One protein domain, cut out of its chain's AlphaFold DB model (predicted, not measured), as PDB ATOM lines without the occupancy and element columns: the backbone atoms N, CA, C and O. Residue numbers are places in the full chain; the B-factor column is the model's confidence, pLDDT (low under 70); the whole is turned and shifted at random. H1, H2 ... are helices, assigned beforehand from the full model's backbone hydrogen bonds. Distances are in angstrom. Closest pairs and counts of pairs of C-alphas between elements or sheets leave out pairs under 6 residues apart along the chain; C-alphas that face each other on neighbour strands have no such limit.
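This is residues 34 to 85 of the 172 residues of the protein "MUTSd domain-containing protein" of Candidatus Gracilibacteria bacterium (UniProt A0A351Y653). A flat horseshoe of chain has the short helix H1 in one limb, the longer helix H3 in the other, and the short helix H2 with a winding loop, residues 44 to 58, at the closed end. The two printed ends come back to the open side, with the C-alphas of Leu 34 and Asp 85 9.9 A apart. The printed part has 52 residues with three named helices, in the order H1, H2, H3, and no named strand; the class is all helix, with 23 of the 52 residues in named elements, under half. The whole is compact, with a radius of gyration of the C-alphas of 11.2 A, and spans 27 by 27 by 12 A.

H1 is residues 38 to 43, beginning at C-alpha 38 at (113.384, 88.783, 78.298). H2 is residues 59 to 63, beginning at C-alpha 59 at (124.151, 98.104, 82.607). H3 is residues 69 to 80, 16.7 A from first to last C-alpha, and ends at C-alpha 80 at (120.499, 93.878, 73.730).

H1 and H2 are apart. H1 and H3 are close but not clearly touching, and the closest C-alphas, those of Ile 41 and Thr 80, are 7.4 A apart. The lines of H1 and H3 are about perpendicular, at 90 degrees. H2 and H3 only just touch, with 3 pairs of C-alphas within 8 A; the closest C-alphas are those of Leu 60 and Arg 76, 6.6 A apart. H3 touches H2 with residues 75 to 79 alone. In H1, H2 and H3 every O i to N i+4 pair is within hydrogen-bond range.

The two C-alphas farthest apart are those of Glu 52 and Asp 85, 34.2 A. The printed part has no cut. The link from H1 to H2, 15 residues, is long, and that from H2 to H3, 5 residues, is tight. The mean pLDDT of the printed part is 94.5, and no printed residue is under 70.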
ATOM      1  N   LEU A  34     123.242  87.029  69.180       92.06
ATOM      2  CA  LEU A  34     122.993  86.179  70.333       92.06
ATOM      3  C   LEU A  34     121.563  86.434  70.814       92.06
ATOM      4  O   LEU A  34     121.167  87.581  71.014       92.06
ATOM      5  N   ILE A  35     120.799  85.360  70.995       91.19
ATOM      6  CA  ILE A  35     119.437  85.454  71.514       91.19
ATOM      7  C   ILE A  35     119.529  85.674  73.023       91.19
ATOM      8  O   ILE A  35     119.987  84.798  73.753       91.19
ATOM      9  N   LEU A  36     119.087  86.846  73.471       93.19
ATOM     10  CA  LEU A  36     118.847  87.154  74.876       93.19
ATOM     11  C   LEU A  36     117.335  87.199  75.077       93.19
ATOM     12  O   LEU A  36     116.661  88.059  74.507       93.19
ATOM     13  N   ASP A  37     116.792  86.252  75.837       93.38
ATOM     14  CA  ASP A  37     115.377  86.285  76.184       93.38
ATOM     15  C   ASP A  37     115.090  87.382  77.223       93.38
ATOM     16  O   ASP A  37     115.988  87.946  77.856       93.38
ATOM     17  N   GLU A  38     113.812  87.718  77.386       93.31
ATOM     18  CA  GLU A  38     113.384  88.783  78.298       93.31
ATOM     19  C   GLU A  38     113.826  88.512  79.745       93.31
ATOM     20  O   GLU A  38     114.233  89.431  80.457       93.31
ATOM     21  N   VAL A  39     113.813  87.239  80.156       95.81
ATOM     22  CA  VAL A  39     114.262  86.809  81.485       95.81
ATOM     23  C   VAL A  39     115.754  87.078  81.663       95.81
ATOM     24  O   VAL A  39     116.142  87.641  82.682       95.81
ATOM     25  N   THR A  40     116.589  86.756  80.673       95.94
ATOM     26  CA  THR A  40     118.029  87.046  80.708       95.94
ATOM     27  C   THR A  40     118.295  88.548  80.733       95.94
ATOM     28  O   THR A  40     119.070  89.008  81.566       95.94
ATOM     29  N   ILE A  41     117.620  89.336  79.884       95.88
ATOM     30  CA  ILE A  41     117.759  90.805  79.859       95.88
ATOM     31  C   ILE A  41     117.422  91.413  81.225       95.88
ATOM     32  O   ILE A  41     118.121  92.320  81.684       95.88
ATOM     33  N   LYS A  42     116.367  90.907  81.872       94.62
ATOM     34  CA  LYS A  42     115.934  91.352  83.198       94.62
ATOM     35  C   LYS A  42     116.904  90.920  84.295       94.62
ATOM     36  O   LYS A  42     117.314  91.757  85.087       94.62
ATOM     37  N   ASN A  43     117.288  89.644  84.332       95.56
ATOM     38  CA  ASN A  43     118.163  89.095  85.373       95.56
ATOM     39  C   ASN A  43     119.578  89.682  85.322       95.56
ATOM     40  O   ASN A  43     120.224  89.804  86.356       95.56
ATOM     41  N   LEU A  44     120.051  90.052  84.130       96.38
ATOM     42  CA  LEU A  44     121.318  90.760  83.939       96.38
ATOM     43  C   LEU A  44     121.184  92.285  84.090       96.38
ATOM     44  O   LEU A  44     122.164  92.996  83.886       96.38
ATOM     45  N   GLU A  45     119.984  92.792  84.395       97.00
ATOM     46  CA  GLU A  45     119.676  94.219  84.539       97.00
ATOM     47  C   GLU A  45     120.205  95.065  83.367       97.00
ATOM     48  O   GLU A  45     120.755  96.154  83.549       97.00
ATOM     49  N   ILE A  46     120.064  94.563  82.129       97.19
ATOM     50  CA  ILE A  46     120.680  95.196  80.951       97.19
ATOM     51  C   ILE A  46     120.085  96.584  80.703       97.19
ATOM     52  O   ILE A  46     120.811  97.533  80.412       97.19
ATOM     53  N   LEU A  47     118.758  96.702  80.796       96.69
ATOM     54  CA  LEU A  47     118.025  97.933  80.481       96.69
ATOM     55  C   LEU A  47     117.532  98.673  81.725       96.69
ATOM     56  O   LEU A  47     117.545  99.902  81.746       96.69
ATOM     57  N   SER A  48     117.123  97.943  82.758       95.50
ATOM     58  CA  SER A  48     116.547  98.487  83.988       95.50
ATOM     59  C   SER A  48     117.009  97.687  85.194       95.50
ATOM     60  O   SER A  48     117.070  96.460  85.107       95.50
ATOM     61  N   SER A  49     117.264  98.364  86.311       92.88
ATOM     62  CA  SER A  49     117.543  97.688  87.575       92.88
ATOM     63  C   SER A  49     116.261  97.131  88.191       92.88
ATOM     64  O   SER A  49     115.212  97.783  88.171       92.88
ATOM     65  N   THR A  50     116.345  95.941  88.783       89.25
ATOM     66  CA  THR A  50     115.230  95.298  89.488       89.25
ATOM     67  C   THR A  50     114.867  96.059  90.761       89.25
ATOM     68  O   THR A  50     113.706  96.057  91.164       89.25
ATOM     69  N   TYR A  51     115.840  96.739  91.378       84.06
ATOM     70  CA  TYR A  51     115.646  97.486  92.621       84.06
ATOM     71  C   TYR A  51     114.885  98.806  92.407       84.06
ATOM     72  O   TYR A  51     113.938  99.096  93.131       84.06
ATOM     73  N   GLU A  52     115.270  99.599  91.400       86.62
ATOM     74  CA  GLU A  52     114.653 100.910  91.115       86.62
ATOM     75  C   GLU A  52     113.475 100.826  90.127       86.62
ATOM     76  O   GLU A  52     112.732 101.794  89.970       86.62
ATOM     77  N   GLY A  53     113.328  99.719  89.386       87.00
ATOM     78  CA  GLY A  53     112.342  99.599  88.301       87.00
ATOM     79  C   GLY A  53     112.556 100.603  87.161       87.00
ATOM     80  O   GLY A  53     111.659 100.844  86.355       87.00
ATOM     81  N   SER A  54     113.738 101.218  87.102       91.94
ATOM     82  CA  SER A  54     114.109 102.243  86.132       91.94
ATOM     83  C   SER A  54     115.479 101.937  85.539       91.94
ATOM     84  O   SER A  54     116.167 101.010  85.964       91.94
ATOM     85  N   GLU A  55     115.890 102.714  84.537       91.62
ATOM     86  CA  GLU A  55     117.215 102.554  83.926       91.62
ATOM     87  C   GLU A  55     118.347 102.852  84.910       91.62
ATOM     88  O   GLU A  55     119.463 102.401  84.707       91.62
ATOM     89  N   LYS A  56     118.075 103.575  85.999       93.06
ATOM     90  CA  LYS A  56     119.073 103.896  87.018       93.06
ATOM     91  C   LYS A  56     119.735 102.617  87.547       93.06
ATOM     92  O   LYS A  56     119.043 101.678  87.932       93.06
ATOM     93  N   TYR A  57     121.069 102.613  87.563       93.50
ATOM     94  CA  TYR A  57     121.921 101.481  87.957       93.50
ATOM     95  C   TYR A  57     121.892 100.251  87.035       93.50
ATOM     96  O   TYR A  57     122.547  99.262  87.347       93.50
ATOM     97  N   SER A  58     121.198 100.297  85.892       96.56
ATOM     98  CA  SER A  58     121.283  99.236  84.884       96.56
ATOM     99  C   SER A  58     122.628  99.256  84.151       96.56
ATOM    100  O   SER A  58     123.334 100.271  84.139       96.56
ATOM    101  N   LEU A  59     122.962  98.159  83.463       97.12
ATOM    102  CA  LEU A  59     124.151  98.104  82.607       97.12
ATOM    103  C   LEU A  59     124.146  99.237  81.573       97.12
ATOM    104  O   LEU A  59     125.161  99.908  81.382       97.12
ATOM    105  N   LEU A  60     123.001  99.480  80.926       97.44
ATOM    106  CA  LEU A  60     122.858 100.576  79.973       97.44
ATOM    107  C   LEU A  60     123.161 101.927  80.617       97.44
ATOM    108  O   LEU A  60     123.868 102.725  80.015       97.44
ATOM    109  N   ASN A  61     122.658 102.194  81.821       96.31
ATOM    110  CA  ASN A  61     122.889 103.474  82.488       96.31
ATOM    111  C   ASN A  61     124.360 103.703  82.839       96.31
ATOM    112  O   ASN A  61     124.831 104.832  82.737       96.31
ATOM    113  N   ILE A  62     125.078 102.646  83.214       96.31
ATOM    114  CA  ILE A  62     126.511 102.721  83.512       96.31
ATOM    115  C   ILE A  62     127.324 102.956  82.228       96.31
ATOM    116  O   ILE A  62     128.281 103.727  82.240       96.31
ATOM    117  N   LEU A  63     126.953 102.303  81.122       96.94
ATOM    118  CA  LEU A  63     127.703 102.372  79.862       96.94
ATOM    119  C   LEU A  63     127.356 103.588  78.992       96.94
ATOM    120  O   LEU A  63     128.203 104.046  78.218       96.94
ATOM    121  N   ASP A  64     126.124 104.097  79.059       97.06
ATOM    122  CA  ASP A  64     125.644 105.151  78.163       97.06
ATOM    123  C   ASP A  64     126.190 106.531  78.538       97.06
ATOM    124  O   ASP A  64     125.561 107.343  79.210       97.06
ATOM    125  N   THR A  65     127.386 106.803  78.025       95.06
ATOM    126  CA  THR A  65     128.036 108.119  78.035       95.06
ATOM    127  C   THR A  65     127.901 108.831  76.684       95.06
ATOM    128  O   THR A  65     128.621 109.789  76.386       95.06
ATOM    129  N   THR A  66     127.001 108.356  75.817       95.94
ATOM    130  CA  THR A  66     126.888 108.863  74.450       95.94
ATOM    131  C   THR A  66     126.370 110.300  74.420       95.94
ATOM    132  O   THR A  66     125.568 110.735  75.240       95.94
ATOM    133  N   GLN A  67     126.823 111.064  73.427       95.69
ATOM    134  CA  GLN A  67     126.511 112.495  73.324       95.69
ATOM    135  C   GLN A  67     125.308 112.802  72.429       95.69
ATOM    136  O   GLN A  67     124.875 113.948  72.327       95.69
ATOM    137  N   THR A  68     124.745 111.786  71.770       95.44
ATOM    138  CA  THR A  68     123.604 111.953  70.866       95.44
ATOM    139  C   THR A  68     122.535 110.909  71.148       95.44
ATOM    140  O   THR A  68     122.830 109.761  71.468       95.44
ATOM    141  N   ALA A  69     121.270 111.273  70.928       94.75
ATOM    142  CA  ALA A  69     120.159 110.328  71.048       94.75
ATOM    143  C   ALA A  69     120.283 109.140  70.073       94.75
ATOM    144  O   ALA A  69     119.804 108.048  70.361       94.75
ATOM    145  N   GLY A  70     120.922 109.342  68.913       94.38
ATOM    146  CA  GLY A  70     121.248 108.257  67.986       94.38
ATOM    147  C   GLY A  70     122.275 107.287  68.571       94.38
ATOM    148  O   GLY A  70     122.071 106.080  68.485       94.38
ATOM    149  N   GLY A  71     123.318 107.811  69.223       95.56
ATOM    150  CA  GLY A  71     124.324 107.019  69.932       95.56
ATOM    151  C   GLY A  71     123.719 106.182  71.056       95.56
ATOM    152  O   GLY A  71     123.940 104.978  71.086       95.56
ATOM    153  N   SER A  72     122.880 106.782  71.903       96.38
ATOM    154  CA  SER A  72     122.203 106.076  73.004       96.38
ATOM    155  C   SER A  72     121.306 104.942  72.491       96.38
ATOM    156  O   SER A  72     121.361 103.809  72.975       96.38
ATOM    157  N   ARG A  73     120.524 105.196  71.428       96.38
ATOM    158  CA  ARG A  73     119.704 104.157  70.775       96.38
ATOM    159  C   ARG A  73     120.550 103.043  70.180       96.38
ATOM    160  O   ARG A  73     120.174 101.879  70.304       96.38
ATOM    161  N   LEU A  74     121.663 103.392  69.535       96.12
ATOM    162  CA  LEU A  74     122.590 102.413  68.985       96.12
ATOM    163  C   LEU A  74     123.183 101.563  70.108       96.12
ATOM    164  O   LEU A  74     123.092 100.346  70.030       96.12
ATOM    165  N   LEU A  75     123.707 102.169  71.177       97.62
ATOM    166  CA  LEU A  75     124.272 101.442  72.312       97.62
ATOM    167  C   LEU A  75     123.252 100.483  72.930       97.62
ATOM    168  O   LEU A  75     123.550  99.300  73.081       97.62
ATOM    169  N   ARG A  76     122.026 100.956  73.192       97.31
ATOM    170  CA  ARG A  76     120.921 100.107  73.662       97.31
ATOM    171  C   ARG A  76     120.685  98.915  72.741       97.31
ATOM    172  O   ARG A  76     120.499  97.798  73.219       97.31
ATOM    173  N   HIS A  77     120.679  99.142  71.429       95.06
ATOM    174  CA  HIS A  77     120.527  98.069  70.456       95.06
ATOM    175  C   HIS A  77     121.698  97.080  70.528       95.06
ATOM    176  O   HIS A  77     121.454  95.879  70.574       95.06
ATOM    177  N   LEU A  78     122.942  97.563  70.610       95.38
ATOM    178  CA  LEU A  78     124.136  96.715  70.634       95.38
ATOM    179  C   LEU A  78     124.196  95.812  71.869       95.38
ATOM    180  O   LEU A  78     124.508  94.633  71.731       95.38
ATOM    181  N   ILE A  79     123.887  96.340  73.057       95.88
ATOM    182  CA  ILE A  79     123.936  95.551  74.299       95.88
ATOM    183  C   ILE A  79     122.790  94.535  74.400       95.88
ATOM    184  O   ILE A  79     122.939  93.508  75.051       95.88
ATOM    185  N   THR A  80     121.648  94.805  73.757       95.44
ATOM    186  CA  THR A  80     120.499  93.878  73.730       95.44
ATOM    187  C   THR A  80     120.558  92.893  72.568       95.44
ATOM    188  O   THR A  80     119.866  91.882  72.596       95.44
ATOM    189  N   ASN A  81     121.385  93.167  71.556       94.12
ATOM    190  CA  ASN A  81     121.576  92.323  70.380       94.12
ATOM    191  C   ASN A  81     123.081  92.098  70.151       94.12
ATOM    192  O   ASN A  81     123.653  92.658  69.208       94.12
ATOM    193  N   PRO A  82     123.758  91.310  71.010       94.81
ATOM    194  CA  PRO A  82     125.180  91.040  70.836       94.81
ATOM    195  C   PRO A  82     125.423  90.329  69.505       94.81
ATOM    196  O   PRO A  82     124.728  89.375  69.163       94.81
ATOM    197  N   ILE A  83     126.400  90.795  68.731       94.56
ATOM    198  CA  ILE A  83     126.776  90.168  67.458       94.56
ATOM    199  C   ILE A  83     127.542  88.863  67.704       94.56
ATOM    200  O   ILE A  83     128.270  88.749  68.685       94.56
ATOM    201  N   LYS A  84     127.387  87.890  66.799       93.19
ATOM    202  CA  LYS A  84     128.121  86.608  66.841       93.19
ATOM    203  C   LYS A  84     129.289  86.542  65.854       93.19
ATOM    204  O   LYS A  84     130.126  85.651  65.944       93.19
ATOM    205  N   ASP A  85     129.321  87.460  64.894       93.19
ATOM    206  CA  ASP A  85     130.332  87.501  63.843       93.19
ATOM    207  C   ASP A  85     131.668  88.015  64.395       93.19
ATOM    208  O   ASP A  85     131.774  89.167  64.821       93.19
TER     209      ASP A  85